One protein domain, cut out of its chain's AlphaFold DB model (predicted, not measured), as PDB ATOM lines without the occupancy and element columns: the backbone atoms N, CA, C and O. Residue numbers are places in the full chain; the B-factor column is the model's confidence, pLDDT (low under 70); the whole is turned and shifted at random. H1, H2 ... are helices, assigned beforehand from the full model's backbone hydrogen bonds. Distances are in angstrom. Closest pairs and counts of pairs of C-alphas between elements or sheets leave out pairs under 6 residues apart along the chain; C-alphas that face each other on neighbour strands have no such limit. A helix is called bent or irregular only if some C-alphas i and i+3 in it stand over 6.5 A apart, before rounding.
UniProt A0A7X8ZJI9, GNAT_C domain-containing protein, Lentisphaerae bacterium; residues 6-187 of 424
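AT A GLANCE: This is residues 6 to 187 of the 424 residues of the protein "GNAT_C domain-containing protein" of Lentisphaerae bacterium (UniProt A0A7X8ZJI9). A long kinked helix, H6, runs through the middle of a compact all-helix domain, with H7 and H8 alongside it and H3, H4 and H5 also packed on it. H1 and H2 form a small outlying pair that packs on H5, and residues 96 to 101, in the link from H5 to H6, stick out as a loop. The printed part has 182 residues with eight named helices, H1 to H8 in chain order, and no named strand. The radius of gyration of the C-alphas is 15.9 A, and the C-alphas span 44 by 43 by 33 A.

IN THESE COORDINATES: H1, residues 6 to 12, begins at C-alpha 6 (227.501, 201.232, 292.766). H2 is residues 16 to 29, and H3 is residues 44 to 54. H4, residues 60 to 73, is 20.6 A long, and H5, residues 75 to 90, is 20.2 A. H6, residues 115 to 143, measures 37.0 A and begins at C-alpha 115 (225.042, 183.138, 289.799). H7, residues 148 to 161, is 21.1 A long. H8, residues 174 to 184, ends at C-alpha 184 (200.020, 191.064, 284.217). H2, H3 and H6 are irregular: C-alphas 24 and 27 are 7.9 A apart, C-alphas 49 and 52 only just too far at 6.6 A, and C-alphas 117 and 120 are 9.4 A apart. H6 has a kink of 79 degrees near residue 122.

HOW THE PARTS SIT: H6 is the hub, touching five helices. H6, H7 and H8 form an up-and-down bundle, each running against the one before it. H6 touches H7 with residues 130 to 142 alone, at a shallow tilt of 22 degrees; the closest C-alphas, of Glu 138 and Val 148, are 5.3 A apart. The closest C-alphas of H6 and H8, Ile 137 and Val 184, are 4.5 A apart. H7 and H8 only just touch, with 3 pairs of C-alphas within 8 A, the closest Asn 154 and Leu 180 at 7.4 A. H4 touches H6 about perpendicular at 82 degrees, closest at C-alphas Ala 64 and Val 124, 6.1 A. H3 touches H7 at 88 degrees, about perpendicular, closest at C-alphas Thr 54 and Gly 155, 4.2 A. H5 touches H6, closest at C-alphas His 85 and Leu 129, 6.3 A. H1 touches H5, closest at C-alphas Leu 8 and Phe 76, 5.7 A. H2 touches H5 with residue 29 alone, 5.4 A from C-alpha to C-alpha of Leu 83. Every O i to N i+4 pair is within hydrogen-bond range in H1 and H5; the counts are 6 of 10 in H2, 3 of 7 in H3 with 4 of 8 O i to N i+3 pairs, 9 of 10 in H4, 16 of 25 in H6, 6 of 10 in H7 and 5 of 7 in H8.

THE WHOLE: The C-alphas farthest apart, of Ser 59 and Leu 99, are 45.2 A apart. The printed part has no cut. The links from H2 to H3, H5 to H6 and H7 to H8 are long. Residues 92 to 110, 167 to 168 and 172 to 174 have pLDDT under 70.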
ATOM      1  N   ALA A   6     226.107 201.668 292.769       93.81
ATOM      2  CA  ALA A   6     227.501 201.232 292.766       93.81
ATOM      3  C   ALA A   6     227.737 200.078 293.754       93.81
ATOM      4  O   ALA A   6     228.348 199.075 293.387       93.81
ATOM      5  N   GLU A   7     227.198 200.188 294.974       94.62
ATOM      6  CA  GLU A   7     227.278 199.124 295.978       94.62
ATOM      7  C   GLU A   7     226.536 197.864 295.517       94.62
ATOM      8  O   GLU A   7     227.062 196.767 295.683       94.62
ATOM      9  N   LEU A   8     225.368 198.004 294.873       94.25
ATOM     10  CA  LEU A   8     224.639 196.872 294.288       94.25
ATOM     11  C   LEU A   8     225.483 196.134 293.243       94.25
ATOM     12  O   LEU A   8     225.652 194.918 293.335       94.25
ATOM     13  N   CYS A   9     226.018 196.859 292.258       93.12
ATOM     14  CA  CYS A   9     226.822 196.261 291.194       93.12
ATOM     15  C   CYS A   9     228.068 195.568 291.755       93.12
ATOM     16  O   CYS A   9     228.394 194.459 291.334       93.12
ATOM     17  N   GLN A  10     228.739 196.186 292.731       93.75
ATOM     18  CA  GLN A  10     229.899 195.593 293.386       93.75
ATOM     19  C   GLN A  10     229.526 194.329 294.171       93.75
ATOM     20  O   GLN A  10     230.187 193.303 294.021       93.75
ATOM     21  N   ALA A  11     228.468 194.386 294.983       93.38
ATOM     22  CA  ALA A  11     228.051 193.284 295.844       93.38
ATOM     23  C   ALA A  11     227.571 192.057 295.058       93.38
ATOM     24  O   ALA A  11     227.783 190.928 295.499       93.38
ATOM     25  N   LEU A  12     226.938 192.266 293.900       93.38
ATOM     26  CA  LEU A  12     226.434 191.186 293.048       93.38
ATOM     27  C   LEU A  12     227.414 190.766 291.941       93.38
ATOM     28  O   LEU A  12     227.114 189.856 291.169       93.38
ATOM     29  N   GLY A  13     228.589 191.401 291.863       91.50
ATOM     30  CA  GLY A  13     229.604 191.095 290.854       91.50
ATOM     31  C   GLY A  13     229.168 191.444 289.429       91.50
ATOM     32  O   GLY A  13     229.564 190.772 288.476       91.50
ATOM     33  N   PHE A  14     228.325 192.463 289.267       90.44
ATOM     34  CA  PHE A  14     227.826 192.873 287.960       90.44
ATOM     35  C   PHE A  14     228.895 193.640 287.172       90.44
ATOM     36  O   PHE A  14     229.625 194.453 287.746       90.44
ATOM     37  N   PRO A  15     228.993 193.429 285.845       88.62
ATOM     38  CA  PRO A  15     229.949 194.165 285.035       88.62
ATOM     39  C   PRO A  15     229.573 195.658 284.956       88.62
ATOM     40  O   PRO A  15     228.390 195.999 285.042       88.62
ATOM     41  N   PRO A  16     230.543 196.565 284.709       87.69
ATOM     42  CA  PRO A  16     230.293 198.011 284.640       87.69
ATOM     43  C   PRO A  16     229.202 198.427 283.644       87.69
ATOM     44  O   PRO A  16     228.521 199.429 283.841       87.69
ATOM     45  N   SER A  17     228.983 197.637 282.587       87.62
ATOM     46  CA  SER A  17     227.908 197.865 281.617       87.62
ATOM     47  C   SER A  17     226.510 197.875 282.245       87.62
ATOM     48  O   SER A  17     225.627 198.558 281.732       87.62
ATOM     49  N   ILE A  18     226.297 197.159 283.352       87.06
ATOM     50  CA  ILE A  18     225.006 197.111 284.053       87.06
ATOM     51  C   ILE A  18     224.747 198.394 284.828       87.06
ATOM     52  O   ILE A  18     223.618 198.880 284.820       87.06
ATOM     53  N   TYR A  19     225.788 198.997 285.410       90.31
ATOM     54  CA  TYR A  19     225.672 200.307 286.050       90.31
ATOM     55  C   TYR A  19     225.105 201.335 285.061       90.31
ATOM     56  O   TYR A  19     224.089 201.960 285.339       90.31
ATOM     57  N   HIS A  20     225.691 201.443 283.866       87.44
ATOM     58  CA  HIS A  20     225.254 202.414 282.854       87.44
ATOM     59  C   HIS A  20     223.844 202.159 282.306       87.44
ATOM     60  O   HIS A  20     223.205 203.081 281.806       87.44
ATOM     61  N   ARG A  21     223.347 200.920 282.387       83.38
ATOM     62  CA  ARG A  21     221.969 200.581 282.006       83.38
ATOM     63  C   ARG A  21     220.968 200.936 283.099       83.38
ATOM     64  O   ARG A  21     219.866 201.367 282.782       83.38
ATOM     65  N   LEU A  22     221.339 200.740 284.364       84.06
ATOM     66  CA  LEU A  22     220.470 201.008 285.507       84.06
ATOM     67  C   LEU A  22     220.456 202.480 285.909       84.06
ATOM     68  O   LEU A  22     219.411 202.963 286.323       84.06
ATOM     69  N   GLU A  23     221.574 203.194 285.782       89.19
ATOM     70  CA  GLU A  23     221.707 204.588 286.225       89.19
ATOM     71  C   GLU A  23     220.588 205.507 285.695       89.19
ATOM     72  O   GLU A  23     219.980 206.196 286.518       89.19
ATOM     73  N   PRO A  24     220.218 205.488 284.394       86.50
ATOM     74  CA  PRO A  24     219.185 206.384 283.868       86.50
ATOM     75  C   PRO A  24     217.782 206.127 284.430       86.50
ATOM     76  O   PRO A  24     216.940 207.016 284.376       86.50
ATOM     77  N   VAL A  25     217.527 204.920 284.941       84.31
ATOM     78  CA  VAL A  25     216.205 204.454 285.397       84.31
ATOM     79  C   VAL A  25     216.194 204.075 286.883       84.31
ATOM     80  O   VAL A  25     215.199 203.572 287.402       84.31
ATOM     81  N   TRP A  26     217.298 204.315 287.597       88.12
ATOM     82  CA  TRP A  26     217.509 203.849 288.968       88.12
ATOM     83  C   TRP A  26     216.465 204.400 289.938       88.12
ATOM     84  O   TRP A  26     215.904 203.656 290.741       88.12
ATOM     85  N   SER A  27     216.176 205.699 289.846       88.19
ATOM     86  CA  SER A  27     215.185 206.361 290.699       88.19
ATOM     87  C   SER A  27     213.777 205.807 290.487       88.19
ATOM     88  O   SER A  27     213.034 205.686 291.452       88.19
ATOM     89  N   GLU A  28     213.421 205.434 289.255       85.94
ATOM     90  CA  GLU A  28     212.116 204.864 288.905       85.94
ATOM     91  C   GLU A  28     211.980 203.402 289.348       85.94
ATOM     92  O   GLU A  28     210.904 202.972 289.771       85.94
ATOM     93  N   LEU A  29     213.072 202.634 289.280       86.38
ATOM     94  CA  LEU A  29     213.078 201.224 289.666       86.38
ATOM     95  C   LEU A  29     213.163 201.003 291.179       86.38
ATOM     96  O   LEU A  29     212.711 199.972 291.671       86.38
ATOM     97  N   THR A  30     213.725 201.956 291.920       89.94
ATOM     98  CA  THR A  30     213.839 201.893 293.388       89.94
ATOM     99  C   THR A  30     212.642 202.499 294.118       89.94
ATOM    100  O   THR A  30     212.597 202.483 295.349       89.94
ATOM    101  N   VAL A  31     211.635 202.986 293.383       86.50
ATOM    102  CA  VAL A  31     210.388 203.491 293.969       86.50
ATOM    103  C   VAL A  31     209.769 202.433 294.881       86.50
ATOM    104  O   VAL A  31     209.590 201.279 294.496       86.50
ATOM    105  N   GLY A  32     209.423 202.854 296.099       86.38
ATOM    106  CA  GLY A  32     208.738 202.008 297.075       86.38
ATOM    107  C   GLY A  32     209.592 200.890 297.676       86.38
ATOM    108  O   GLY A  32     209.049 200.091 298.434       86.38
ATOM    109  N   TYR A  33     210.892 200.820 297.369       91.88
ATOM    110  CA  TYR A  33     211.787 199.874 298.023       91.88
ATOM    111  C   TYR A  33     212.075 200.311 299.466       91.88
ATOM    112  O   TYR A  33     212.551 201.419 299.710       91.88
ATOM    113  N   ASP A  34     211.820 199.412 300.414       91.19
ATOM    114  CA  ASP A  34     212.161 199.564 301.826       91.19
ATOM    115  C   ASP A  34     212.995 198.355 302.255       91.19
ATOM    116  O   ASP A  34     212.502 197.226 302.287       91.19
ATOM    117  N   SER A  35     214.267 198.578 302.592       89.44
ATOM    118  CA  SER A  35     215.182 197.490 302.939       89.44
ATOM    119  C   SER A  35     214.870 196.801 304.267       89.44
ATOM    120  O   SER A  35     215.376 195.695 304.503       89.44
ATOM    121  N   SER A  36     214.022 197.415 305.101       88.94
ATOM    122  CA  SER A  36     213.524 196.841 306.353       88.94
ATOM    123  C   SER A  36     212.340 195.889 306.156       88.94
ATOM    124  O   SER A  36     212.017 195.116 307.060       88.94
ATOM    125  N   VAL A  37     211.723 195.896 304.970       91.00
ATOM    126  CA  VAL A  37     210.553 195.081 304.639       91.00
ATOM    127  C   VAL A  37     210.943 193.988 303.649       91.00
ATOM    128  O   VAL A  37     211.623 194.224 302.653       91.00
ATOM    129  N   ILE A  38     210.475 192.765 303.902       91.69
ATOM    130  CA  ILE A  38     210.556 191.666 302.937       91.69
ATOM    131  C   ILE A  38     209.155 191.469 302.355       91.69
ATOM    132  O   ILE A  38     208.268 191.014 303.079       91.69
ATOM    133  N   PRO A  39     208.925 191.813 301.076       91.56
ATOM    134  CA  PRO A  39     207.636 191.600 300.432       91.56
ATOM    135  C   PRO A  39     207.214 190.128 300.452       91.56
ATOM    136  O   PRO A  39     208.056 189.241 300.307       91.56
ATOM    137  N   GLU A  40     205.906 189.864 300.539       93.19
ATOM    138  CA  GLU A  40     205.344 188.500 300.577       93.19
ATOM    139  C   GLU A  40     205.869 187.627 299.424       93.19
ATOM    140  O   GLU A  40     206.204 186.464 299.636       93.19
ATOM    141  N   TYR A  41     206.040 188.197 298.225       92.06
ATOM    142  CA  TYR A  41     206.523 187.472 297.046       92.06
ATOM    143  C   TYR A  41     207.990 187.006 297.123       92.06
ATOM    144  O   TYR A  41     208.406 186.191 296.303       92.06
ATOM    145  N   LEU A  42     208.769 187.494 298.096       93.81
ATOM    146  CA  LEU A  42     210.129 187.025 298.396       93.81
ATOM    147  C   LEU A  42     210.181 186.070 299.594       93.81
ATOM    148  O   LEU A  42     211.255 185.588 299.960       93.81
ATOM    149  N   THR A  43     209.034 185.773 300.208       95.62
ATOM    150  CA  THR A  43     208.929 184.825 301.320       95.62
ATOM    151  C   THR A  43     208.617 183.414 300.824       95.62
ATOM    152  O   THR A  43     207.962 183.221 299.798       95.62
ATOM    153  N   PHE A  44     209.038 182.408 301.595       96.88
ATOM    154  CA  PHE A  44     208.745 181.011 301.271       96.88
ATOM    155  C   PHE A  44     207.241 180.703 301.329       96.88
ATOM    156  O   PHE A  44     206.738 179.934 300.516       96.88
ATOM    157  N   GLU A  45     206.515 181.333 302.258       95.50
ATOM    158  CA  GLU A  45     205.061 181.201 302.377       95.50
ATOM    159  C   GLU A  45     204.344 181.761 301.139       95.50
ATOM    160  O   GLU A  45     203.552 181.054 300.511       95.50
ATOM    161  N   GLY A  46     204.691 182.988 300.732       93.81
ATOM    162  CA  GLY A  46     204.131 183.625 299.540       93.81
ATOM    163  C   GLY A  46     204.430 182.847 298.259       93.81
ATOM    164  O   GLY A  46     203.541 182.652 297.428       93.81
ATOM    165  N   PHE A  47     205.650 182.322 298.121       95.25
ATOM    166  CA  PHE A  47     206.002 181.426 297.022       95.25
ATOM    167  C   PHE A  47     205.174 180.135 297.045       95.25
ATOM    168  O   PHE A  47     204.563 179.769 296.039       95.25
ATOM    169  N   GLY A  48     205.118 179.456 298.196       94.75
ATOM    170  CA  GLY A  48     204.438 178.171 298.359       94.75
ATOM    171  C   GLY A  48     202.948 178.227 298.021       94.75
ATOM    172  O   GLY A  48     202.430 177.297 297.397       94.75
ATOM    173  N   LYS A  49     202.283 179.345 298.346       93.75
ATOM    174  CA  LYS A  49     200.866 179.602 298.038       93.75
ATOM    175  C   LYS A  49     200.534 179.430 296.555       93.75
ATOM    176  O   LYS A  49     199.494 178.864 296.225       93.75
ATOM    177  N   TYR A  50     201.410 179.894 295.667       95.31
ATOM    178  CA  TYR A  50     201.183 179.848 294.222       95.31
ATOM    179  C   TYR A  50     201.934 178.707 293.532       95.31
ATOM    180  O   TYR A  50     201.430 178.137 292.562       95.31
ATOM    181  N   TYR A  51     203.111 178.332 294.038       94.75
ATOM    182  CA  TYR A  51     203.963 177.328 293.406       94.75
ATOM    183  C   TYR A  51     203.274 175.964 293.275       94.75
ATOM    184  O   TYR A  51     203.411 175.304 292.245       94.75
ATOM    185  N   ALA A  52     202.457 175.571 294.257       91.69
ATOM    186  CA  ALA A  52     201.694 174.323 294.212       91.69
ATOM    187  C   ALA A  52     200.790 174.213 292.965       91.69
ATOM    188  O   ALA A  52     200.626 173.131 292.404       91.69
ATOM    189  N   GLY A  53     200.246 175.338 292.488       91.69
ATOM    190  CA  GLY A  53     199.404 175.394 291.291       91.69
ATOM    191  C   GLY A  53     200.171 175.319 289.968       91.69
ATOM    192  O   GLY A  53     199.544 175.218 288.913       91.69
ATOM    193  N   THR A  54     201.506 175.369 290.001       92.62
ATOM    194  CA  THR A  54     202.333 175.378 288.784       92.62
ATOM    195  C   THR A  54     202.555 173.994 288.185       92.62
ATOM    196  O   THR A  54     202.821 173.879 286.992       92.62
ATOM    197  N   GLY A  55     202.454 172.938 288.998       90.50
ATOM    198  CA  GLY A  55     202.857 171.587 288.601       90.50
ATOM    199  C   GLY A  55     204.375 171.404 288.462       90.50
ATOM    200  O   GLY A  55     204.808 170.407 287.890       90.50
ATOM    201  N   GLY A  56     205.181 172.356 288.951       89.12
ATOM    202  CA  GLY A  56     206.637 172.229 288.997       89.12
ATOM    203  C   GLY A  56     207.125 171.149 289.983       89.12
ATOM    204  O   GLY A  56     206.359 170.694 290.840       89.12
ATOM    205  N   PRO A  57     208.397 170.711 289.885       89.44
ATOM    206  CA  PRO A  57     208.937 169.654 290.739       89.44
ATOM    207  C   PRO A  57     208.956 170.034 292.225       89.44
ATOM    208  O   PRO A  57     209.542 171.041 292.616       89.44
ATOM    209  N   ALA A  58     208.414 169.168 293.087       89.75
ATOM    210  CA  ALA A  58     208.412 169.384 294.539       89.75
ATOM    211  C   ALA A  58     209.827 169.519 295.140       89.75
ATOM    212  O   ALA A  58     209.995 170.160 296.176       89.75
ATOM    213  N   SER A  59     210.851 168.968 294.478       86.06
ATOM    214  CA  SER A  59     212.258 169.113 294.872       86.06
ATOM    215  C   SER A  59     212.730 170.572 294.915       86.06
ATOM    216  O   SER A  59     213.620 170.891 295.704       86.06
ATOM    217  N   LEU A  60     212.116 171.474 294.139       90.19
ATOM    218  CA  LEU A  60     212.481 172.893 294.124       90.19
ATOM    219  C   LEU A  60     212.008 173.648 295.378       90.19
ATOM    220  O   LEU A  60     212.531 174.719 295.665       90.19
ATOM    221  N   LEU A  61     211.079 173.098 296.173       92.94
ATOM    222  CA  LEU A  61     210.612 173.740 297.411       92.94
ATOM    223  C   LEU A  61     211.729 173.869 298.455       92.94
ATOM    224  O   LEU A  61     211.845 174.904 299.108       92.94
ATOM    225  N   ALA A  62     212.575 172.846 298.600       92.75
ATOM    226  CA  ALA A  62     213.698 172.899 299.537       92.75
ATOM    227  C   ALA A  62     214.698 174.000 299.147       92.75
ATOM    228  O   ALA A  62     215.129 174.780 299.995       92.75
ATOM    229  N   GLN A  63     214.990 174.112 297.850       92.62
ATOM    230  CA  GLN A  63     215.879 175.137 297.304       92.62
ATOM    231  C   GLN A  63     215.260 176.538 297.409       92.62
ATOM    232  O   GLN A  63     215.945 177.489 297.770       92.62
ATOM    233  N   ALA A  64     213.954 176.679 297.166       94.12
ATOM    234  CA  ALA A  64     213.252 177.949 297.344       94.12
ATOM    235  C   ALA A  64     213.293 178.413 298.807       94.12
ATOM    236  O   ALA A  64     213.522 179.590 299.073       94.12
ATOM    237  N   SER A  65     213.150 177.488 299.766       95.81
ATOM    238  CA  SER A  65     213.321 177.793 301.192       95.81
ATOM    239  C   SER A  65     214.724 178.329 301.498       95.81
ATOM    240  O   SER A  65     214.865 179.282 302.265       95.81
ATOM    241  N   GLU A  66     215.759 177.753 300.884       95.31
ATOM    242  CA  GLU A  66     217.142 178.215 301.018       95.31
ATOM    243  C   GLU A  66     217.346 179.613 300.420       95.31
ATOM    244  O   GLU A  66     217.863 180.496 301.107       95.31
ATOM    245  N   VAL A  67     216.856 179.862 299.201       95.38
ATOM    246  CA  VAL A  67     216.918 181.194 298.574       95.38
ATOM    247  C   VAL A  67     216.207 182.241 299.427       95.38
ATOM    248  O   VAL A  67     216.772 183.302 299.683       95.38
ATOM    249  N   CYS A  68     215.011 181.945 299.943       96.31
ATOM    250  CA  CYS A  68     214.290 182.860 300.827       96.31
ATOM    251  C   CYS A  68     215.063 183.162 302.124       96.31
ATOM    252  O   CYS A  68     215.040 184.302 302.582       96.31
ATOM    253  N   LYS A  69     215.787 182.193 302.705       95.88
ATOM    254  CA  LYS A  69     216.659 182.436 303.873       95.88
ATOM    255  C   LYS A  69     217.832 183.354 303.531       95.88
ATOM    256  O   LYS A  69     218.148 184.243 304.313       95.88
ATOM    257  N   ILE A  70     218.452 183.180 302.362       95.88
ATOM    258  CA  ILE A  70     219.527 184.070 301.895       95.88
ATOM    259  C   ILE A  70     218.979 185.486 301.662       95.88
ATOM    260  O   ILE A  70     219.591 186.467 302.082       95.88
ATOM    261  N   LEU A  71     217.792 185.605 301.060       95.44
ATOM    262  CA  LEU A  71     217.123 186.891 300.854       95.44
ATOM    263  C   LEU A  71     216.821 187.613 302.171       95.44
ATOM    264  O   LEU A  71     216.828 188.839 302.182       95.44
ATOM    265  N   GLN A  72     216.609 186.914 303.292       92.94
ATOM    266  CA  GLN A  72     216.401 187.561 304.594       92.94
ATOM    267  C   GLN A  72     217.631 188.342 305.075       92.94
ATOM    268  O   GLN A  72     217.485 189.431 305.630       92.94
ATOM    269  N   SER A  73     218.841 187.840 304.826       91.94
ATOM    270  CA  SER A  73     220.085 188.466 305.292       91.94
ATOM    271  C   SER A  73     220.815 189.293 304.230       91.94
ATOM    272  O   SER A  73     221.737 190.026 304.575       91.94
ATOM    273  N   ASN A  74     220.402 189.227 302.960       94.38
ATOM    274  CA  ASN A  74     221.074 189.912 301.856       94.38
ATOM    275  C   ASN A  74     220.207 191.026 301.238       94.38
ATOM    276  O   ASN A  74     219.352 190.773 300.389       94.38
ATOM    277  N   GLU A  75     220.454 192.275 301.649       94.44
ATOM    278  CA  GLU A  75     219.759 193.463 301.128       94.44
ATOM    279  C   GLU A  75     219.973 193.666 299.622       94.44
ATOM    280  O   GLU A  75     219.035 194.040 298.927       94.44
ATOM    281  N   PHE A  76     221.162 193.371 299.092       95.06
ATOM    282  CA  PHE A  76     221.467 193.556 297.671       95.06
ATOM    283  C   PHE A  76     220.648 192.623 296.778       95.06
ATOM    284  O   PHE A  76     220.131 193.052 295.749       95.06
ATOM    285  N   LEU A  77     220.468 191.364 297.187       94.94
ATOM    286  CA  LEU A  77     219.601 190.429 296.469       94.94
ATOM    287  C   LEU A  77     218.123 190.826 296.565       94.94
ATOM    288  O   LEU A  77     217.399 190.677 295.581       94.94
ATOM    289  N   ARG A  78     217.670 191.364 297.709       95.31
ATOM    290  CA  ARG A  78     216.300 191.894 297.836       95.31
ATOM    291  C   ARG A  78     216.077 193.110 296.949       95.31
ATOM    292  O   ARG A  78     215.064 193.169 296.260       95.31
ATOM    293  N   LEU A  79     217.029 194.038 296.932       94.62
ATOM    294  CA  LEU A  79     216.996 195.199 296.054       94.62
ATOM    295  C   LEU A  79     216.965 194.751 294.597       94.62
ATOM    296  O   LEU A  79     216.094 195.177 293.851       94.62
ATOM    297  N   TYR A  80     217.830 193.820 294.197       93.12
ATOM    298  CA  TYR A  80     217.823 193.309 292.830       93.12
ATOM    299  C   TYR A  80     216.502 192.629 292.455       93.12
ATOM    300  O   TYR A  80     215.937 192.923 291.403       93.12
ATOM    301  N   ALA A  81     215.952 191.792 293.338       93.44
ATOM    302  CA  ALA A  81     214.635 191.196 293.141       93.44
ATOM    303  C   ALA A  81     213.525 192.249 293.009       93.44
ATOM    304  O   ALA A  81     212.633 192.087 292.178       93.44
ATOM    305  N   HIS A  82     213.578 193.331 293.795       93.06
ATOM    306  CA  HIS A  82     212.665 194.466 293.666       93.06
ATOM    307  C   HIS A  82     212.793 195.130 292.299       93.06
ATOM    308  O   HIS A  82     211.782 195.285 291.626       93.06
ATOM    309  N   LEU A  83     214.010 195.451 291.846       90.25
ATOM    310  CA  LEU A  83     214.240 196.066 290.532       90.25
ATOM    311  C   LEU A  83     213.663 195.204 289.403       90.25
ATOM    312  O   LEU A  83     212.979 195.718 288.519       90.25
ATOM    313  N   LEU A  84     213.905 193.888 289.453       88.38
ATOM    314  CA  LEU A  84     213.397 192.947 288.459       88.38
ATOM    315  C   LEU A  84     211.870 192.827 288.517       88.38
ATOM    316  O   LEU A  84     211.218 192.947 287.483       88.38
ATOM    317  N   HIS A  85     211.287 192.629 289.703       90.56
ATOM    318  CA  HIS A  85     209.837 192.517 289.887       90.56
ATOM    319  C   HIS A  85     209.118 193.806 289.476       90.56
ATOM    320  O   HIS A  85     208.195 193.778 288.662       90.56
ATOM    321  N   TRP A  86     209.570 194.946 289.997       88.81
ATOM    322  CA  TRP A  86     208.983 196.250 289.729       88.81
ATOM    323  C   TRP A  86     209.129 196.628 288.257       88.81
ATOM    324  O   TRP A  86     208.132 196.915 287.592       88.81
ATOM    325  N   GLY A  87     210.352 196.542 287.725       83.88
ATOM    326  CA  GLY A  87     210.656 196.831 286.327       83.88
ATOM    327  C   GLY A  87     209.872 195.952 285.354       83.88
ATOM    328  O   GLY A  87     209.407 196.456 284.333       83.88
ATOM    329  N   SER A  88     209.669 194.672 285.691       82.75
ATOM    330  CA  SER A  88     208.927 193.730 284.843       82.75
ATOM    331  C   SER A  88     207.418 193.918 284.931       82.75
ATOM    332  O   SER A  88     206.741 193.870 283.908       82.75
ATOM    333  N   PHE A  89     206.866 194.074 286.136       87.94
ATOM    334  CA  PHE A  89     205.436 193.840 286.368       87.94
ATOM    335  C   PHE A  89     204.666 195.042 286.910       87.94
ATOM    336  O   PHE A  89     203.447 195.086 286.753       87.94
ATOM    337  N   CYS A  90     205.343 196.003 287.537       86.81
ATOM    338  CA  CYS A  90     204.684 197.111 288.237       86.81
ATOM    339  C   CYS A  90     204.859 198.466 287.545       86.81
ATOM    340  O   CYS A  90     204.140 199.410 287.868       86.81
ATOM    341  N   THR A  91     205.777 198.571 286.583       78.56
ATOM    342  CA  THR A  91     205.880 199.750 285.717       78.56
ATOM    343  C   THR A  91     204.709 199.808 284.732       78.56
ATOM    344  O   THR A  91     204.096 198.790 284.398       78.56
ATOM    345  N   ALA A  92     204.364 201.018 284.280       64.88
ATOM    346  CA  ALA A  92     203.243 201.210 283.367       64.88
ATOM    347  C   ALA A  92     203.405 200.356 282.088       64.88
ATOM    348  O   ALA A  92     204.513 200.232 281.557       64.88
ATOM    349  N   PRO A  93     202.313 199.758 281.573       60.31
ATOM    350  CA  PRO A  93     202.359 199.001 280.336       60.31
ATOM    351  C   PRO A  93     202.737 199.904 279.169       60.31
ATOM    352  O   PRO A  93     202.343 201.067 279.081       60.31
ATOM    353  N   VAL A  94     203.445 199.312 278.223       49.75
ATOM    354  CA  VAL A  94     203.844 199.975 276.986       49.75
ATOM    355  C   VAL A  94     202.782 199.663 275.959       49.75
ATOM    356  O   VAL A  94     202.850 198.648 275.265       49.75
ATOM    357  N   ILE A  95     201.772 200.522 275.860       49.59
ATOM    358  CA  ILE A  95     200.997 200.607 274.619       49.59
ATOM    359  C   ILE A  95     201.740 201.596 273.734       49.59
ATOM    360  O   ILE A  95     201.279 202.705 273.482       49.59
ATOM    361  N   ASP A  96     202.954 201.220 273.342       41.78
ATOM    362  CA  ASP A  96     203.732 202.071 272.473       41.78
ATOM    363  C   ASP A  96     203.357 201.787 271.026       41.78
ATOM    364  O   ASP A  96     203.652 200.733 270.464       41.78
ATOM    365  N   TYR A  97     202.719 202.780 270.415       45.16
ATOM    366  CA  TYR A  97     202.574 202.904 268.969       45.16
ATOM    367  C   TYR A  97     203.926 203.239 268.286       45.16
ATOM    368  O   TYR A  97     203.937 203.715 267.153       45.16
ATOM    369  N   GLY A  98     205.064 202.996 268.954       38.19
ATOM    370  CA  GLY A  98     206.430 203.216 268.469       38.19
ATOM    371  C   GLY A  98     207.061 204.576 268.816       38.19
ATOM    372  O   GLY A  98     207.993 204.986 268.127       38.19
ATOM    373  N   LEU A  99     206.561 205.284 269.828       36.84
ATOM    374  CA  LEU A  99     206.921 206.634 270.269       36.84
ATOM    375  C   LEU A  99     207.637 206.734 271.641       36.84
ATOM    376  O   LEU A  99     208.264 207.764 271.878       36.84
ATOM    377  N   ASP A 100     207.642 205.716 272.510       36.06
ATOM    378  CA  ASP A 100     208.474 205.676 273.731       36.06
ATOM    379  C   ASP A 100     209.148 204.307 273.949       36.06
ATOM    380  O   ASP A 100     208.602 203.371 274.535       36.06
ATOM    381  N   ARG A 101     210.408 204.214 273.505       43.31
ATOM    382  CA  ARG A 101     211.262 203.015 273.586       43.31
ATOM    383  C   ARG A 101     211.803 202.714 274.992       43.31
ATOM    384  O   ARG A 101     212.645 201.830 275.123       43.31
ATOM    385  N   ARG A 102     211.407 203.471 276.020       44.31
ATOM    386  CA  ARG A 102     211.998 203.385 277.369       44.31
ATOM    387  C   ARG A 102     211.254 202.476 278.333       44.31
ATOM    388  O   ARG A 102     211.700 202.357 279.464       44.31
ATOM    389  N   VAL A 103     210.138 201.863 277.942       47.19
ATOM    390  CA  VAL A 103     209.401 200.964 278.836       47.19
ATOM    391  C   VAL A 103     209.210 199.594 278.133       47.19
ATOM    392  O   VAL A 103     208.952 199.574 276.927       47.19
ATOM    393  N   PRO A 104     209.362 198.427 278.796       52.88
ATOM    394  CA  PRO A 104     209.803 198.265 280.184       52.88
ATOM    395  C   PRO A 104     211.142 198.968 280.386       52.88
ATOM    396  O   PRO A 104     211.950 199.009 279.463       52.88
ATOM    397  N   LEU A 105     211.342 199.572 281.565       52.06
ATOM    398  CA  LEU A 105     212.582 200.304 281.880       52.06
ATOM    399  C   LEU A 105     213.827 199.419 281.704       52.06
ATOM    400  O   LEU A 105     214.947 199.920 281.654       52.06
ATOM    401  N   LEU A 106     213.621 198.102 281.610       60.56
ATOM    402  CA  LEU A 106     214.629 197.077 281.468       60.56
ATOM    403  C   LEU A 106     214.315 196.179 280.260       60.56
ATOM    404  O   LEU A 106     213.291 195.495 280.233       60.56
ATOM    405  N   ASP A 107     215.234 196.127 279.293       61.50
ATOM    406  CA  ASP A 107     215.370 194.966 278.409       61.50
ATOM    407  C   ASP A 107     216.195 193.903 279.146       61.50
ATOM    408  O   ASP A 107     217.412 194.023 279.318       61.50
ATOM    409  N   PHE A 108     215.505 192.884 279.651       64.12
ATOM    410  CA  PHE A 108     216.084 191.876 280.535       64.12
ATOM    411  C   PHE A 108     216.965 190.843 279.829       64.12
ATOM    412  O   PHE A 108     217.604 190.045 280.510       64.12
ATOM    413  N   ALA A 109     217.025 190.835 278.491       61.00
ATOM    414  CA  ALA A 109     217.894 189.908 277.760       61.00
ATOM    415  C   ALA A 109     219.381 190.060 278.141       61.00
ATOM    416  O   ALA A 109     220.150 189.110 278.014       61.00
ATOM    417  N   ASP A 110     219.751 191.230 278.664       62.41
ATOM    418  CA  ASP A 110     221.121 191.609 278.998       62.41
ATOM    419  C   ASP A 110     221.374 191.782 280.508       62.41
ATOM    420  O   ASP A 110     222.445 192.253 280.903       62.41
ATOM    421  N   PHE A 111     220.399 191.460 281.365       74.75
ATOM    422  CA  PHE A 111     220.578 191.573 282.813       74.75
ATOM    423  C   PHE A 111     221.325 190.358 283.378       74.75
ATOM    424  O   PHE A 111     221.055 189.223 282.982       74.75
ATOM    425  N   PRO A 112     222.292 190.568 284.288       79.19
ATOM    426  CA  PRO A 112     223.136 189.497 284.790       79.19
ATOM    427  C   PRO A 112     222.335 188.558 285.693       79.19
ATOM    428  O   PRO A 112     221.542 188.986 286.538       79.19
ATOM    429  N   ALA A 113     222.589 187.260 285.554       83.62
ATOM    430  CA  ALA A 113     222.189 186.296 286.565       83.62
ATOM    431  C   ALA A 113     222.923 186.590 287.886       83.62
ATOM    432  O   ALA A 113     224.050 187.090 287.892       83.62
ATOM    433  N   VAL A 114     222.318 186.215 289.010       89.50
ATOM    434  CA  VAL A 114     222.937 186.307 290.347       89.50
ATOM    435  C   VAL A 114     223.762 185.065 290.688       89.50
ATOM    436  O   VAL A 114     224.045 184.791 291.853       89.50
ATOM    437  N   GLU A 115     224.192 184.320 289.671       88.12
ATOM    438  CA  GLU A 115     225.042 183.138 289.799       88.12
ATOM    439  C   GLU A 115     226.367 183.388 290.550       88.12
ATOM    440  O   GLU A 115     226.747 182.517 291.332       88.12
ATOM    441  N   PRO A 116     227.029 184.565 290.465       87.50
ATOM    442  CA  PRO A 116     228.190 184.860 291.311       87.50
ATOM    443  C   PRO A 116     227.914 184.801 292.824       87.50
ATOM    444  O   PRO A 116     228.835 184.559 293.599       87.50
ATOM    445  N   VAL A 117     226.662 185.021 293.245       90.81
ATOM    446  CA  VAL A 117     226.257 185.067 294.662       90.81
ATOM    447  C   VAL A 117     225.491 183.811 295.077       90.81
ATOM    448  O   VAL A 117     225.682 183.306 296.179       90.81
ATOM    449  N   LEU A 118     224.614 183.307 294.207       91.44
ATOM    450  CA  LEU A 118     223.711 182.191 294.497       91.44
ATOM    451  C   LEU A 118     224.152 180.864 293.869       91.44
ATOM    452  O   LEU A 118     223.554 179.824 294.152       91.44
ATOM    453  N   GLY A 119     225.167 180.871 293.003       89.38
ATOM    454  CA  GLY A 119     225.537 179.703 292.212       89.38
ATOM    455  C   GLY A 119     224.312 179.122 291.504       89.38
ATOM    456  O   GLY A 119     223.486 179.838 290.933       89.38
ATOM    457  N   ARG A 120     224.127 177.810 291.657       86.31
ATOM    458  CA  ARG A 120     223.014 177.069 291.051       86.31
ATOM    459  C   ARG A 120     221.624 177.434 291.590       86.31
ATOM    460  O   ARG A 120     220.622 177.045 290.996       86.31
ATOM    461  N   LEU A 121     221.535 178.179 292.696       89.38
ATOM    462  CA  LEU A 121     220.262 178.695 293.205       89.38
ATOM    463  C   LEU A 121     219.766 179.926 292.425       89.38
ATOM    464  O   LEU A 121     218.622 180.335 292.625       89.38
ATOM    465  N   SER A 122     220.566 180.496 291.511       89.62
ATOM    466  CA  SER A 122     220.151 181.649 290.695       89.62
ATOM    467  C   SER A 122     218.863 181.374 289.910       89.62
ATOM    468  O   SER A 122     217.964 182.206 289.900       89.62
ATOM    469  N   GLY A 123     218.699 180.181 289.331       88.12
ATOM    470  CA  GLY A 123     217.466 179.858 288.606       88.12
ATOM    471  C   GLY A 123     216.234 179.695 289.504       88.12
ATOM    472  O   GLY A 123     215.106 179.890 289.054       88.12
ATOM    473  N   VAL A 124     216.424 179.371 290.789       90.62
ATOM    474  CA  VAL A 124     215.337 179.340 291.784       90.62
ATOM    475  C   VAL A 124     214.955 180.762 292.197       90.62
ATOM    476  O   VAL A 124     213.774 181.049 292.387       90.62
ATOM    477  N   PHE A 125     215.932 181.668 292.285       92.50
ATOM    478  CA  PHE A 125     215.679 183.097 292.455       92.50
ATOM    479  C   PHE A 125     214.827 183.655 291.305       92.50
ATOM    480  O   PHE A 125     213.812 184.303 291.554       92.50
ATOM    481  N   ASP A 126     215.145 183.311 290.059       89.44
ATOM    482  CA  ASP A 126     214.334 183.715 288.905       89.44
ATOM    483  C   ASP A 126     212.926 183.095 288.943       89.44
ATOM    484  O   ASP A 126     211.935 183.740 288.594       89.44
ATOM    485  N   LEU A 127     212.802 181.848 289.409       91.38
ATOM    486  CA  LEU A 127     211.511 181.179 289.592       91.38
ATOM    487  C   LEU A 127     210.634 181.874 290.647       91.38
ATOM    488  O   LEU A 127     209.425 181.984 290.440       91.38
ATOM    489  N   LEU A 128     211.215 182.379 291.743       93.19
ATOM    490  CA  LEU A 128     210.489 183.210 292.715       93.19
ATOM    491  C   LEU A 128     209.885 184.442 292.026       93.19
ATOM    492  O   LEU A 128     208.707 184.744 292.222       93.19
ATOM    493  N   LEU A 129     210.656 185.107 291.159       92.12
ATOM    494  CA  LEU A 129     210.183 186.263 290.395       92.12
ATOM    495  C   LEU A 129     209.063 185.889 289.420       92.12
ATOM    496  O   LEU A 129     208.061 186.595 289.342       92.12
ATOM    497  N   ALA A 130     209.156 184.759 288.728       92.88
ATOM    498  CA  ALA A 130     208.081 184.306 287.849       92.88
ATOM    499  C   ALA A 130     206.783 184.007 288.609       92.88
ATOM    500  O   ALA A 130     205.703 184.440 288.205       92.88
ATOM    501  N   VAL A 131     206.882 183.316 289.746       95.00
ATOM    502  CA  VAL A 131     205.725 183.020 290.604       95.00
ATOM    503  C   VAL A 131     205.125 184.301 291.190       95.00
ATOM    504  O   VAL A 131     203.902 184.393 291.309       95.00
ATOM    505  N   SER A 132     205.941 185.327 291.456       95.31
ATOM    506  CA  SER A 132     205.467 186.634 291.932       95.31
ATOM    507  C   SER A 132     204.518 187.354 290.962       95.31
ATOM    508  O   SER A 132     203.769 188.232 291.389       95.31
ATOM    509  N   ALA A 133     204.487 186.970 289.680       95.44
ATOM    510  CA  ALA A 133     203.556 187.530 288.705       95.44
ATOM    511  C   ALA A 133     202.107 187.052 288.916       95.44
ATOM    512  O   ALA A 133     201.169 187.768 288.573       95.44
ATOM    513  N   LEU A 134     201.896 185.857 289.479       96.62
ATOM    514  CA  LEU A 134     200.570 185.239 289.620       96.62
ATOM    515  C   LEU A 134     199.562 186.074 290.433       96.62
ATOM    516  O   LEU A 134     198.473 186.311 289.906       96.62
ATOM    517  N   PRO A 135     199.887 186.608 291.628       96.31
ATOM    518  CA  PRO A 135     198.978 187.516 292.335       96.31
ATOM    519  C   PRO A 135     198.632 188.774 291.524       96.31
ATOM    520  O   PRO A 135     197.508 189.275 291.595       96.31
ATOM    521  N   LEU A 136     199.580 189.293 290.735       96.44
ATOM    522  CA  LEU A 136     199.353 190.465 289.887       96.44
ATOM    523  C   LEU A 136     198.424 190.135 288.710       96.44
ATOM    524  O   LEU A 136     197.537 190.926 288.393       96.44
ATOM    525  N   ILE A 137     198.575 188.949 288.113       97.00
ATOM    526  CA  ILE A 137     197.693 188.433 287.058       97.00
ATOM    527  C   ILE A 137     196.276 188.228 287.600       97.00
ATOM    528  O   ILE A 137     195.317 188.688 286.985       97.00
ATOM    529  N   GLU A 138     196.121 187.594 288.766       97.12
ATOM    530  CA  GLU A 138     194.811 187.398 289.400       97.12
ATOM    531  C   GLU A 138     194.118 188.733 289.681       97.12
ATOM    532  O   GLU A 138     192.945 188.915 289.336       97.12
ATOM    533  N   LYS A 139     194.858 189.700 290.241       96.88
ATOM    534  CA  LYS A 139     194.362 191.061 290.462       96.88
ATOM    535  C   LYS A 139     193.944 191.721 289.149       96.88
ATOM    536  O   LYS A 139     192.862 192.309 289.086       96.88
ATOM    537  N   LYS A 140     194.765 191.613 288.098       95.62
ATOM    538  CA  LYS A 140     194.451 192.179 286.784       95.62
ATOM    539  C   LYS A 140     193.179 191.568 286.208       95.62
ATOM    540  O   LYS A 140     192.287 192.312 285.809       95.62
ATOM    541  N   PHE A 141     193.073 190.243 286.200       96.56
ATOM    542  CA  PHE A 141     191.925 189.534 285.635       96.56
ATOM    543  C   PHE A 141     190.646 189.900 286.384       96.56
ATOM    544  O   PHE A 141     189.670 190.299 285.749       96.56
ATOM    545  N   SER A 142     190.695 189.907 287.720       97.25
ATOM    546  CA  SER A 142     189.580 190.357 288.558       97.25
ATOM    547  C   SER A 142     189.144 191.790 288.220       97.25
ATOM    548  O   SER A 142     187.959 192.047 288.020       97.25
ATOM    549  N   SER A 143     190.098 192.714 288.037       95.62
ATOM    550  CA  SER A 143     189.796 194.108 287.667       95.62
ATOM    551  C   SER A 143     189.179 194.269 286.270       95.62
ATOM    552  O   SER A 143     188.502 195.259 286.008       95.62
ATOM    553  N   CYS A 144     189.387 193.293 285.383       93.81
ATOM    554  CA  CYS A 144     188.770 193.222 284.058       93.81
ATOM    555  C   CYS A 144     187.457 192.414 284.052       93.81
ATOM    556  O   CYS A 144     186.908 192.154 282.985       93.81
ATOM    557  N   GLY A 145     186.963 191.966 285.213       96.56
ATOM    558  CA  GLY A 145     185.782 191.103 285.307       96.56
ATOM    559  C   GLY A 145     186.009 189.669 284.811       96.56
ATOM    560  O   GLY A 145     185.045 188.923 284.636       96.56
ATOM    561  N   ILE A 146     187.263 189.267 284.587       97.75
ATOM    562  CA  ILE A 146     187.648 187.918 284.169       97.75
ATOM    563  C   ILE A 146     187.786 187.041 285.427       97.75
ATOM    564  O   ILE A 146     188.504 187.419 286.356       97.75
ATOM    565  N   PRO A 147     187.154 185.853 285.481       97.44
ATOM    566  CA  PRO A 147     187.306 184.940 286.610       97.44
ATOM    567  C   PRO A 147     188.771 184.582 286.889       97.44
ATOM    568  O   PRO A 147     189.509 184.187 285.985       97.44
ATOM    569  N   VAL A 148     189.186 184.624 288.158       95.12
ATOM    570  CA  VAL A 148     190.572 184.307 288.566       95.12
ATOM    571  C   VAL A 148     191.009 182.889 288.181       95.12
ATOM    572  O   VAL A 148     192.197 182.624 288.033       95.12
ATOM    573  N   SER A 149     190.066 181.976 287.923       95.12
ATOM    574  CA  SER A 149     190.360 180.635 287.408       95.12
ATOM    575  C   SER A 149     191.133 180.644 286.086       95.12
ATOM    576  O   SER A 149     191.888 179.705 285.838       95.12
ATOM    577  N   TYR A 150     190.997 181.692 285.263       95.56
ATOM    578  CA  TYR A 150     191.788 181.845 284.038       95.56
ATOM    579  C   TYR A 150     193.287 182.028 284.329       95.56
ATOM    580  O   TYR A 150     194.111 181.595 283.528       95.56
ATOM    581  N   ALA A 151     193.663 182.577 285.490       94.69
ATOM    582  CA  ALA A 151     195.066 182.761 285.874       94.69
ATOM    583  C   ALA A 151     195.777 181.437 286.216       94.69
ATOM    584  O   ALA A 151     197.004 181.362 286.182       94.69
ATOM    585  N   ARG A 152     195.031 180.351 286.485       93.56
ATOM    586  CA  ARG A 152     195.613 179.021 286.755       93.56
ATOM    587  C   ARG A 152     196.505 178.546 285.609       93.56
ATOM    588  O   ARG A 152     197.536 177.915 285.839       93.56
ATOM    589  N   ALA A 153     196.113 178.863 284.378       93.31
ATOM    590  CA  ALA A 153     196.858 178.502 283.184       93.31
ATOM    591  C   ALA A 153     198.272 179.111 283.164       93.31
ATOM    592  O   ALA A 153     199.199 178.494 282.642       93.31
ATOM    593  N   ASN A 154     198.458 180.275 283.788       94.88
ATOM    594  CA  ASN A 154     199.743 180.955 283.893       94.88
ATOM    595  C   ASN A 154     200.675 180.225 284.862       94.88
ATOM    596  O   ASN A 154     201.850 180.044 284.559       94.88
ATOM    597  N   GLY A 155     200.142 179.726 285.982       93.75
ATOM    598  CA  GLY A 155     200.900 178.860 286.886       93.75
ATOM    599  C   GLY A 155     201.369 177.591 286.175       93.75
ATOM    600  O   GLY A 155     202.551 177.256 286.208       93.75
ATOM    601  N   GLN A 156     200.462 176.920 285.461       92.56
ATOM    602  CA  GLN A 156     200.795 175.730 284.667       92.56
ATOM    603  C   GLN A 156     201.837 176.027 283.583       92.56
ATOM    604  O   GLN A 156     202.688 175.191 283.294       92.56
ATOM    605  N   TRP A 157     201.780 177.216 282.978       92.38
ATOM    606  CA  TRP A 157     202.775 177.662 282.011       92.38
ATOM    607  C   TRP A 157     204.158 177.850 282.650       92.38
ATOM    608  O   TRP A 157     205.151 177.422 282.060       92.38
ATOM    609  N   ILE A 158     204.237 178.409 283.866       92.19
ATOM    610  CA  ILE A 158     205.499 178.510 284.620       92.19
ATOM    611  C   ILE A 158     206.100 177.114 284.785       92.19
ATOM    612  O   ILE A 158     207.219 176.884 284.338       92.19
ATOM    613  N   GLY A 159     205.336 176.156 285.320       90.31
ATOM    614  CA  GLY A 159     205.816 174.787 285.518       90.31
ATOM    615  C   GLY A 159     206.211 174.084 284.216       90.31
ATOM    616  O   GLY A 159     207.275 173.478 284.140       90.31
ATOM    617  N   ALA A 160     205.399 174.207 283.162       87.25
ATOM    618  CA  ALA A 160     205.649 173.563 281.869       87.25
ATOM    619  C   ALA A 160     206.814 174.178 281.074       87.25
ATOM    620  O   ALA A 160     207.324 173.548 280.146       87.25
ATOM    621  N   SER A 161     207.204 175.414 281.391       85.69
ATOM    622  CA  SER A 161     208.320 176.104 280.744       85.69
ATOM    623  C   SER A 161     209.630 175.997 281.529       85.69
ATOM    624  O   SER A 161     210.672 176.411 281.015       85.69
ATOM    625  N   LEU A 162     209.611 175.401 282.729       86.62
ATOM    626  CA  LEU A 162     210.823 175.092 283.484       86.62
ATOM    627  C   LEU A 162     211.754 174.211 282.650       86.62
ATOM    628  O   LEU A 162     211.395 173.114 282.219       86.62
ATOM    629  N   ARG A 163     212.976 174.696 282.450       80.50
ATOM    630  CA  ARG A 163     214.080 173.895 281.926       80.50
ATOM    631  C   ARG A 163     214.932 173.477 283.106       80.50
ATOM    632  O   ARG A 163     215.120 174.267 284.022       80.50
ATOM    633  N   LEU A 164     215.421 172.247 283.088       79.19
ATOM    634  CA  LEU A 164     216.346 171.748 284.096       79.19
ATOM    635  C   LEU A 164     217.674 171.425 283.417       79.19
ATOM    636  O   LEU A 164     217.681 170.918 282.290       79.19
ATOM    637  N   ASP A 165     218.783 171.728 284.080       78.44
ATOM    638  CA  ASP A 165     220.085 171.230 283.654       78.44
ATOM    639  C   ASP A 165     220.229 169.720 283.943       78.44
ATOM    640  O   ASP A 165     219.329 169.064 284.477       78.44
ATOM    641  N   LYS A 166     221.381 169.150 283.574       72.31
ATOM    642  CA  LYS A 166     221.688 167.721 283.768       72.31
ATOM    643  C   LYS A 166     221.664 167.270 285.236       72.31
ATOM    644  O   LYS A 166     221.492 166.083 285.490       72.31
ATOM    645  N   ASP A 167     221.851 168.201 286.166       69.56
ATOM    646  CA  ASP A 167     221.908 167.947 287.602       69.56
ATOM    647  C   ASP A 167     220.567 168.315 288.279       69.56
ATOM    648  O   ASP A 167     220.442 168.243 289.501       69.56
ATOM    649  N   GLY A 168     219.542 168.670 287.488       67.62
ATOM    650  CA  GLY A 168     218.186 168.960 287.948       67.62
ATOM    651  C   GLY A 168     217.962 170.394 288.430       67.62
ATOM    652  O   GLY A 168     216.940 170.650 289.068       67.62
ATOM    653  N   TYR A 169     218.875 171.326 288.147       73.62
ATOM    654  CA  TYR A 169     218.738 172.725 288.556       73.62
ATOM    655  C   TYR A 169     217.890 173.520 287.570       73.62
ATOM    656  O   TYR A 169     218.046 173.347 286.357       73.62
ATOM    657  N   PRO A 170     217.005 174.405 288.059       75.25
ATOM    658  CA  PRO A 170     216.184 175.217 287.186       75.25
ATOM    659  C   PRO A 170     217.051 176.177 286.384       75.25
ATOM    660  O   PRO A 170     217.846 176.940 286.920       75.25
ATOM    661  N   LEU A 171     216.838 176.152 285.081       70.50
ATOM    662  CA  LEU A 171     217.280 177.152 284.136       70.50
ATOM    663  C   LEU A 171     216.037 177.963 283.790       70.50
ATOM    664  O   LEU A 171     215.271 177.606 282.890       70.50
ATOM    665  N   HIS A 172     215.787 179.014 284.562       67.56
ATOM    666  CA  HIS A 172     214.794 180.001 284.179       67.56
ATOM    667  C   HIS A 172     215.481 181.125 283.407       67.56
ATOM    668  O   HIS A 172     216.665 181.381 283.608       67.56
ATOM    669  N   ASN A 173     214.773 181.759 282.475       67.12
ATOM    670  CA  ASN A 173     215.327 182.882 281.735       67.12
ATOM    671  C   ASN A 173     214.367 184.069 281.686       67.12
ATOM    672  O   ASN A 173     213.148 183.943 281.798       67.12
ATOM    673  N   PHE A 174     214.940 185.244 281.461       69.50
ATOM    674  CA  PHE A 174     214.219 186.511 281.438       69.50
ATOM    675  C   PHE A 174     213.154 186.618 280.339       69.50
ATOM    676  O   PHE A 174     212.151 187.312 280.511       69.50
ATOM    677  N   ALA A 175     213.303 185.885 279.228       70.38
ATOM    678  CA  ALA A 175     212.269 185.827 278.195       70.38
ATOM    679  C   ALA A 175     210.947 185.266 278.744       70.38
ATOM    680  O   ALA A 175     209.871 185.653 278.288       70.38
ATOM    681  N   GLN A 176     211.011 184.395 279.757       79.31
ATOM    682  CA  GLN A 176     209.817 183.861 280.399       79.31
ATOM    683  C   GLN A 176     209.116 184.894 281.289       79.31
ATOM    684  O   GLN A 176     207.886 184.957 281.284       79.31
ATOM    685  N   LEU A 177     209.871 185.759 281.975       82.50
ATOM    686  CA  LEU A 177     209.304 186.883 282.730       82.50
ATOM    687  C   LEU A 177     208.597 187.877 281.799       82.50
ATOM    688  O   LEU A 177     207.476 188.296 282.085       82.50
ATOM    689  N   ASN A 178     209.184 188.171 280.633       80.62
ATOM    690  CA  ASN A 178     208.546 189.008 279.611       80.62
ATOM    691  C   ASN A 178     207.207 188.430 279.125       80.62
ATOM    692  O   ASN A 178     206.264 189.179 278.877       80.62
ATOM    693  N   TRP A 179     207.089 187.104 279.015       86.69
ATOM    694  CA  TRP A 179     205.824 186.462 278.648       86.69
ATOM    695  C   TRP A 179     204.760 186.616 279.743       86.69
ATOM    696  O   TRP A 179     203.613 186.971 279.462       86.69
ATOM    697  N   LEU A 180     205.147 186.425 281.009       91.38
ATOM    698  CA  LEU A 180     204.259 186.613 282.162       91.38
ATOM    699  C   LEU A 180     203.790 188.062 282.302       91.38
ATOM    700  O   LEU A 180     202.622 188.293 282.623       91.38
ATOM    701  N   ARG A 181     204.654 189.032 281.984       89.38
ATOM    702  CA  ARG A 181     204.298 190.454 281.962       89.38
ATOM    703  C   ARG A 181     203.079 190.718 281.087       89.38
ATOM    704  O   ARG A 181     202.166 191.406 281.526       89.38
ATOM    705  N   LEU A 182     202.991 190.117 279.900       90.19
ATOM    706  CA  LEU A 182     201.833 190.296 279.012       90.19
ATOM    707  C   LEU A 182     200.515 189.856 279.672       90.19
ATOM    708  O   LEU A 182     199.451 190.389 279.363       90.19
ATOM    709  N   SER A 183     200.569 188.907 280.606       93.94
ATOM    710  CA  SER A 183     199.402 188.504 281.394       93.94
ATOM    711  C   SER A 183     199.110 189.470 282.541       93.94
ATOM    712  O   SER A 183     197.946 189.785 282.780       93.94
ATOM    713  N   VAL A 184     200.147 189.990 283.210       93.88
ATOM    714  CA  VAL A 184     200.020 191.064 284.217       93.88
ATOM    715  C   VAL A 184     199.387 192.317 283.597       93.88
ATOM    716  O   VAL A 184     198.549 192.971 284.214       93.88
ATOM    717  N   GLU A 185     199.717 192.615 282.340       90.69
ATOM    718  CA  GLU A 185     199.124 193.709 281.563       90.69
ATOM    719  C   GLU A 185     197.684 193.419 281.101       90.69
ATOM    720  O   GLU A 185     196.990 194.326 280.640       90.69
ATOM    721  N   GLY A 186     197.200 192.179 281.238       92.19
ATOM    722  CA  GLY A 186     195.881 191.761 280.760       92.19
ATOM    723  C   GLY A 186     195.797 191.716 279.235       92.19
ATOM    724  O   GLY A 186     194.798 192.140 278.659       92.19
ATOM    725  N   ARG A 187     196.860 191.247 278.576       92.69
ATOM    726  CA  ARG A 187     196.939 191.119 277.114       92.69
ATOM    727  C   ARG A 187     197.081 189.680 276.648       92.69
ATOM    728  O   ARG A 187     196.725 189.398 275.513       92.69
TER     729      ARG A 187